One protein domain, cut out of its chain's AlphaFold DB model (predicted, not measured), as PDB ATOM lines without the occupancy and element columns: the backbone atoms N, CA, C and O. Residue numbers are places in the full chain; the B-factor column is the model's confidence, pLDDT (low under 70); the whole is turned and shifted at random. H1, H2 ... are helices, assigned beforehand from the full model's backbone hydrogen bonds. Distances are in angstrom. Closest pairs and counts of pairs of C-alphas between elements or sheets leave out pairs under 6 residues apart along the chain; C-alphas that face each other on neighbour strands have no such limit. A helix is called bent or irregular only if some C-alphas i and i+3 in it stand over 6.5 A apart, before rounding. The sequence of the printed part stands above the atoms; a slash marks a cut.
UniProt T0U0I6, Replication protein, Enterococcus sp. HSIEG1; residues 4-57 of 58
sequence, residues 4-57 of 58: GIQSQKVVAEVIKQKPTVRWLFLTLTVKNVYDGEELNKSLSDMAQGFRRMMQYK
ATOM      1  N   GLY A   4      51.483  -7.504 -23.228       68.50
ATOM      2  CA  GLY A   4      50.071  -7.295 -22.859       68.50
ATOM      3  C   GLY A   4      49.070  -7.912 -23.845       68.50
ATOM      4  O   GLY A   4      48.045  -8.447 -23.433       68.50
ATOM      5  N   ILE A   5      49.402  -7.910 -25.140       78.50
ATOM      6  CA  ILE A   5      48.512  -8.384 -26.214       78.50
ATOM      7  C   ILE A   5      48.302  -9.906 -26.152       78.50
ATOM      8  O   ILE A   5      47.207 -10.393 -26.424       78.50
ATOM      9  N   GLN A   6      49.331 -10.679 -25.793       76.62
ATOM     10  CA  GLN A   6      49.219 -12.140 -25.713       76.62
ATOM     11  C   GLN A   6      48.340 -12.564 -24.537       76.62
ATOM     12  O   GLN A   6      47.430 -13.371 -24.717       76.62
ATOM     13  N   SER A   7      48.544 -11.962 -23.364       81.38
ATOM     14  CA  SER A   7      47.717 -12.235 -22.188       81.38
ATOM     15  C   SER A   7      46.246 -11.888 -22.429       81.38
ATOM     16  O   SER A   7      45.369 -12.647 -22.028       81.38
ATOM     17  N   GLN A   8      45.959 -10.797 -23.148       86.50
ATOM     18  CA  GLN A   8      44.589 -10.427 -23.524       86.50
ATOM     19  C   GLN A   8      43.906 -11.494 -24.390       86.50
ATOM     20  O   GLN A   8      42.747 -11.821 -24.145       86.50
ATOM     21  N   LYS A   9      44.622 -12.076 -25.362       90.12
ATOM     22  CA  LYS A   9      44.085 -13.163 -26.198       90.12
ATOM     23  C   LYS A   9      43.778 -14.418 -25.381       90.12
ATOM     24  O   LYS A   9      42.726 -15.017 -25.573       90.12
ATOM     25  N   VAL A  10      44.664 -14.786 -24.452       87.44
ATOM     26  CA  VAL A  10      44.453 -15.937 -23.557       87.44
ATOM     27  C   VAL A  10      43.216 -15.725 -22.686       87.44
ATOM     28  O   VAL A  10      42.362 -16.604 -22.610       87.44
ATOM     29  N   VAL A  11      43.076 -14.546 -22.075       88.06
ATOM     30  CA  VAL A  11      41.907 -14.217 -21.245       88.06
ATOM     31  C   VAL A  11      40.614 -14.248 -22.063       88.06
ATOM     32  O   VAL A  11      39.630 -14.832 -21.614       88.06
ATOM     33  N   ALA A  12      40.614 -13.671 -23.269       92.50
ATOM     34  CA  ALA A  12      39.443 -13.665 -24.144       92.50
ATOM     35  C   ALA A  12      38.974 -15.088 -24.495       92.50
ATOM     36  O   ALA A  12      37.780 -15.386 -24.428       92.50
ATOM     37  N   GLU A  13      39.913 -15.981 -24.809       93.38
ATOM     38  CA  GLU A  13      39.600 -17.372 -25.138       93.38
ATOM     39  C   GLU A  13      39.085 -18.151 -23.915       93.38
ATOM     40  O   GLU A  13      38.122 -18.912 -24.020       93.38
ATOM     41  N   VAL A  14      39.647 -17.907 -22.725       91.88
ATOM     42  CA  VAL A  14      39.160 -18.512 -21.473       91.88
ATOM     43  C   VAL A  14      37.723 -18.087 -21.171       91.88
ATOM     44  O   VAL A  14      36.906 -18.943 -20.839       91.88
ATOM     45  N   ILE A  15      37.389 -16.802 -21.315       92.94
ATOM     46  CA  ILE A  15      36.024 -16.299 -21.077       92.94
ATOM     47  C   ILE A  15      35.037 -16.944 -22.055       92.94
ATOM     48  O   ILE A  15      33.949 -17.351 -21.650       92.94
ATOM     49  N   LYS A  16      35.427 -17.097 -23.326       95.12
ATOM     50  CA  LYS A  16      34.605 -17.772 -24.336       95.12
ATOM     51  C   LYS A  16      34.326 -19.233 -23.967       95.12
ATOM     52  O   LYS A  16      33.197 -19.692 -24.117       95.12
ATOM     53  N   GLN A  17      35.332 -19.967 -23.490       95.00
ATOM     54  CA  GLN A  17      35.193 -21.392 -23.161       95.00
ATOM     55  C   GLN A  17      34.566 -21.647 -21.782       95.00
ATOM     56  O   GLN A  17      33.916 -22.675 -21.578       95.00
ATOM     57  N   LYS A  18      34.785 -20.748 -20.818       93.25
ATOM     58  CA  LYS A  18      34.380 -20.881 -19.412       93.25
ATOM     59  C   LYS A  18      33.756 -19.566 -18.909       93.25
ATOM     60  O   LYS A  18      34.321 -18.919 -18.031       93.25
ATOM     61  N   PRO A  19      32.570 -19.174 -19.405       91.31
ATOM     62  CA  PRO A  19      31.994 -17.846 -19.155       91.31
ATOM     63  C   PRO A  19      31.642 -17.566 -17.688       91.31
ATOM     64  O   PRO A  19      31.516 -16.412 -17.293       91.31
ATOM     65  N   THR A  20      31.486 -18.603 -16.861       93.25
ATOM     66  CA  THR A  20      31.158 -18.481 -15.431       93.25
ATOM     67  C   THR A  20      32.383 -18.515 -14.515       93.25
ATOM     68  O   THR A  20      32.237 -18.423 -13.292       93.25
ATOM     69  N   VAL A  21      33.594 -18.667 -15.067       87.81
ATOM     70  CA  VAL A  21      34.813 -18.768 -14.262       87.81
ATOM     71  C   VAL A  21      35.158 -17.412 -13.646       87.81
ATOM     72  O   VAL A  21      35.204 -16.392 -14.324       87.81
ATOM     73  N   ARG A  22      35.398 -17.394 -12.332       86.50
ATOM     74  CA  ARG A  22      35.722 -16.164 -11.584       86.50
ATOM     75  C   ARG A  22      37.221 -15.927 -11.421       86.50
ATOM     76  O   ARG A  22      37.627 -14.823 -11.083       86.50
ATOM     77  N   TRP A  23      38.032 -16.959 -11.645       80.69
ATOM     78  CA  TRP A  23      39.466 -16.946 -11.378       80.69
ATOM     79  C   TRP A  23      40.229 -17.639 -12.506       80.69
ATOM     80  O   TRP A  23      39.866 -18.741 -12.913       80.69
ATOM     81  N   LEU A  24      41.309 -17.009 -12.971       80.31
ATOM     82  CA  LEU A  24      42.265 -17.586 -13.913       80.31
ATOM     83  C   LEU A  24      43.652 -17.571 -13.269       80.31
ATOM     84  O   LEU A  24      44.216 -16.507 -13.025       80.31
ATOM     85  N   PHE A  25      44.198 -18.756 -12.998       76.69
ATOM     86  CA  PHE A  25      45.552 -18.907 -12.474       76.69
ATOM     87  C   PHE A  25      46.530 -19.057 -13.636       76.69
ATOM     88  O   PHE A  25      46.553 -20.081 -14.314       76.69
ATOM     89  N   LEU A  26      47.335 -18.022 -13.871       72.31
ATOM     90  CA  LEU A  26      48.427 -18.065 -14.838       72.31
ATOM     91  C   LEU A  26      49.678 -18.593 -14.139       72.31
ATOM     92  O   LEU A  26      50.394 -17.846 -13.475       72.31
ATOM     93  N   THR A  27      49.930 -19.891 -14.267       66.06
ATOM     94  CA  THR A  27      51.158 -20.510 -13.765       66.06
ATOM     95  C   THR A  27      52.199 -20.541 -14.875       66.06
ATOM     96  O   THR A  27      51.936 -21.075 -15.953       66.06
ATOM     97  N   LEU A  28      53.388 -19.996 -14.613       64.12
ATOM     98  CA  LEU A  28      54.544 -20.186 -15.481       64.12
ATOM     99  C   LEU A  28      54.980 -21.652 -15.358       64.12
ATOM    100  O   LEU A  28      55.664 -22.018 -14.406       64.12
ATOM    101  N   THR A  29      54.547 -22.502 -16.286       57.53
ATOM    102  CA  THR A  29      55.120 -23.841 -16.419       57.53
ATOM    103  C   THR A  29      56.476 -23.724 -17.101       57.53
ATOM    104  O   THR A  29      56.695 -22.845 -17.940       57.53
ATOM    105  N   VAL A  30      57.416 -24.583 -16.708       54.31
ATOM    106  CA  VAL A  30      58.732 -24.643 -17.342       54.31
ATOM    107  C   VAL A  30      58.497 -24.972 -18.816       54.31
ATOM    108  O   VAL A  30      57.925 -26.007 -19.151       54.31
ATOM    109  N   LYS A  31      58.832 -24.014 -19.686       55.53
ATOM    110  CA  LYS A  31      58.794 -24.114 -21.151       55.53
ATOM    111  C   LYS A  31      59.321 -25.487 -21.572       55.53
ATOM    112  O   LYS A  31      60.383 -25.835 -21.075       55.53
ATOM    113  N   ASN A  32      58.593 -26.198 -22.451       54.03
ATOM    114  CA  ASN A  32      58.921 -27.525 -23.010       54.03
ATOM    115  C   ASN A  32      60.337 -27.982 -22.653       54.03
ATOM    116  O   ASN A  32      61.303 -27.613 -23.321       54.03
ATOM    117  N   VAL A  33      60.438 -28.722 -21.557       54.59
ATOM    118  CA  VAL A  33      61.671 -29.387 -21.157       54.59
ATOM    119  C   VAL A  33      62.021 -30.358 -22.272       54.59
ATOM    120  O   VAL A  33      61.196 -31.171 -22.687       54.59
ATOM    121  N   TYR A  34      63.223 -30.197 -22.819       54.62
ATOM    122  CA  TYR A  34      63.726 -31.032 -23.910       54.62
ATOM    123  C   TYR A  34      63.968 -32.481 -23.449       54.62
ATOM    124  O   TYR A  34      64.117 -33.361 -24.291       54.62
ATOM    125  N   ASP A  35      63.958 -32.716 -22.131       64.00
ATOM    126  CA  ASP A  35      64.194 -33.997 -21.476       64.00
ATOM    127  C   ASP A  35      63.133 -34.281 -20.388       64.00
ATOM    128  O   ASP A  35      62.737 -33.399 -19.618       64.00
ATOM    129  N   GLY A  36      62.649 -35.524 -20.325       61.69
ATOM    130  CA  GLY A  36      61.575 -35.955 -19.425       61.69
ATOM    131  C   GLY A  36      61.966 -35.981 -17.944       61.69
ATOM    132  O   GLY A  36      61.093 -35.839 -17.080       61.69
ATOM    133  N   GLU A  37      63.255 -36.109 -17.622       73.56
ATOM    134  CA  GLU A  37      63.724 -36.099 -16.227       73.56
ATOM    135  C   GLU A  37      63.574 -34.716 -15.573       73.56
ATOM    136  O   GLU A  37      63.117 -34.594 -14.430       73.56
ATOM    137  N   GLU A  38      63.873 -33.653 -16.322       68.62
ATOM    138  CA  GLU A  38      63.779 -32.271 -15.843       68.62
ATOM    139  C   GLU A  38      62.314 -31.839 -15.631       68.62
ATOM    140  O   GLU A  38      62.005 -31.065 -14.712       68.62
ATOM    141  N   LEU A  39      61.384 -32.421 -16.405       71.56
ATOM    142  CA  LEU A  39      59.939 -32.248 -16.214       71.56
ATOM    143  C   LEU A  39      59.480 -32.790 -14.866       71.56
ATOM    144  O   LEU A  39      58.808 -32.091 -14.107       71.56
ATOM    145  N   ASN A  40      59.843 -34.039 -14.574       78.19
ATOM    146  CA  ASN A  40      59.400 -34.729 -13.366       78.19
ATOM    147  C   ASN A  40      59.899 -34.024 -12.107       78.19
ATOM    148  O   ASN A  40      59.141 -33.872 -11.141       78.19
ATOM    149  N   LYS A  41      61.144 -33.536 -12.131       82.69
ATOM    150  CA  LYS A  41      61.699 -32.738 -11.038       82.69
ATOM    151  C   LYS A  41      60.910 -31.444 -10.835       82.69
ATOM    152  O   LYS A  41      60.432 -31.183  -9.734       82.69
ATOM    153  N   SER A  42      60.678 -30.695 -11.913       78.38
ATOM    154  CA  SER A  42      59.942 -29.426 -11.866       78.38
ATOM    155  C   SER A  42      58.495 -29.594 -11.378       78.38
ATOM    156  O   SER A  42      58.005 -28.795 -10.575       78.38
ATOM    157  N   LEU A  43      57.801 -30.650 -11.820       81.06
ATOM    158  CA  LEU A  43      56.444 -30.971 -11.363       81.06
ATOM    159  C   LEU A  43      56.416 -31.349  -9.876       81.06
ATOM    160  O   LEU A  43      55.506 -30.929  -9.156       81.06
ATOM    161  N   SER A  44      57.417 -32.097  -9.410       86.88
ATOM    162  CA  SER A  44      57.545 -32.486  -8.001       86.88
ATOM    163  C   SER A  44      57.764 -31.270  -7.098       86.88
ATOM    164  O   SER A  44      57.081 -31.130  -6.078       86.88
ATOM    165  N   ASP A  45      58.639 -30.348  -7.505       86.50
ATOM    166  CA  ASP A  45      58.911 -29.109  -6.768       86.50
ATOM    167  C   ASP A  45      57.660 -28.214  -6.698       86.50
ATOM    168  O   ASP A  45      57.306 -27.697  -5.630       86.50
ATOM    169  N   MET A  46      56.921 -28.098  -7.807       84.69
ATOM    170  CA  MET A  46      55.654 -27.362  -7.857       84.69
ATOM    171  C   MET A  46      54.592 -27.979  -6.933       84.69
ATOM    172  O   MET A  46      53.937 -27.260  -6.172       84.69
ATOM    173  N   ALA A  47      54.438 -29.308  -6.950       85.88
ATOM    174  CA  ALA A  47      53.503 -30.017  -6.078       85.88
ATOM    175  C   ALA A  47      53.868 -29.853  -4.594       85.88
ATOM    176  O   ALA A  47      52.987 -29.660  -3.748       85.88
ATOM    177  N   GLN A  48      55.162 -29.861  -4.264       90.62
ATOM    178  CA  GLN A  48      55.634 -29.615  -2.904       90.62
ATOM    179  C   GLN A  48      55.336 -28.178  -2.455       90.62
ATOM    180  O   GLN A  48      54.863 -27.978  -1.331       90.62
ATOM    181  N   GLY A  49      55.561 -27.190  -3.326       85.25
ATOM    182  CA  GLY A  49      55.217 -25.789  -3.077       85.25
ATOM    183  C   GLY A  49      53.720 -25.596  -2.826       85.25
ATOM    184  O   GLY A  49      53.333 -24.964  -1.840       85.25
ATOM    185  N   PHE A  50      52.876 -26.221  -3.649       83.44
ATOM    186  CA  PHE A  50      51.425 -26.208  -3.469       83.44
ATOM    187  C   PHE A  50      51.005 -26.854  -2.143       83.44
ATOM    188  O   PHE A  50      50.224 -26.270  -1.390       83.44
ATOM    189  N   ARG A  51      51.573 -28.019  -1.796       86.12
ATOM    190  CA  ARG A  51      51.292 -28.693  -0.520       86.12
ATOM    191  C   ARG A  51      51.645 -27.811   0.675       86.12
ATOM    192  O   ARG A  51      50.841 -27.706   1.597       86.12
ATOM    193  N   ARG A  52      52.813 -27.161   0.652       87.00
ATOM    194  CA  ARG A  52      53.223 -26.216   1.705       87.00
ATOM    195  C   ARG A  52      52.213 -25.077   1.823       87.00
ATOM    196  O   ARG A  52      51.716 -24.822   2.911       87.00
ATOM    197  N   MET A  53      51.844 -24.454   0.705       83.38
ATOM    198  CA  MET A  53      50.868 -23.359   0.678       83.38
ATOM    199  C   MET A  53      49.508 -23.760   1.269       83.38
ATOM    200  O   MET A  53      48.920 -22.997   2.032       83.38
ATOM    201  N   MET A  54      49.029 -24.968   0.961       85.44
ATOM    202  CA  MET A  54      47.773 -25.491   1.507       85.44
ATOM    203  C   MET A  54      47.872 -25.841   2.997       85.44
ATOM    204  O   MET A  54      46.897 -25.663   3.718       85.44
ATOM    205  N   GLN A  55      49.036 -26.285   3.476       80.06
ATOM    206  CA  GLN A  55      49.279 -26.570   4.897       80.06
ATOM    207  C   GLN A  55      49.389 -25.307   5.764       80.06
ATOM    208  O   GLN A  55      49.127 -25.372   6.961       80.06
ATOM    209  N   TYR A  56      49.754 -24.160   5.182       66.06
ATOM    210  CA  TYR A  56      49.801 -22.877   5.893       66.06
ATOM    211  C   TYR A  56      48.441 -22.173   6.009       66.06
ATOM    212  O   TYR A  56      48.346 -21.167   6.710       66.06
ATOM    213  N   LYS A  57      47.381 -22.685   5.369       59.28
ATOM    214  CA  LYS A  57      46.015 -22.216   5.627       59.28
ATOM    215  C   LYS A  57      45.526 -22.784   6.963       59.28
ATOM    216  O   LYS A  57      45.002 -23.893   7.009       59.28
TER     217      LYS A  57
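This is residues 4 to 57 of the 58 residues of the protein "Replication protein" of Enterococcus sp. HSIEG1 (UniProt T0U0I6). Two helices, H1 and H2, stand well apart with open space between them, and a long unnamed strip of chain, residues 18 to 35, crosses that space from the end of one to the start of the other. The helices do not pack on each other, and residues 47 to 57, of which 47 to 55 belong to H2, stick out free. The printed part has 54 residues with two named helices, H1 then H2, and no named strand; its class is all helix. It is only just loose, close to extended, with a radius of gyration of the C-alphas of 15.0 A, and spans 35 by 34 by 19 A.

H1 is residues 4 to 17, 20.5 A from first to last C-alpha; it begins at C-alpha 4, (50.071, -7.295, -22.859), and ends at C-alpha 17, (35.193, -21.392, -23.161). H2, residues 36 to 55, measures 28.8 A and ends at C-alpha 55, (49.279, -26.570, 4.897).

H1 and H2 are apart, with no C-alpha of the one within 8 A of the other. From the first to the last C-alpha of H1 both x and y fall, while along H2 x falls and y and z rise. In both helices every O i to N i+4 pair is within hydrogen-bond range. Neither helix is bent or irregular.

The two C-alphas farthest apart are those of Thr 20 and Glu 37, at 37.0 A. The link from H1 to H2 is long, with 18 residues. Residues 16 to 23 stand free, and so do residues 47 to 57, of which 47 to 55 belong to H2. The printed part has no cut. Its mean pLDDT is 78.7; residue 4, residues 27 to 36, residue 38 and residues 56 to 57 are under 70.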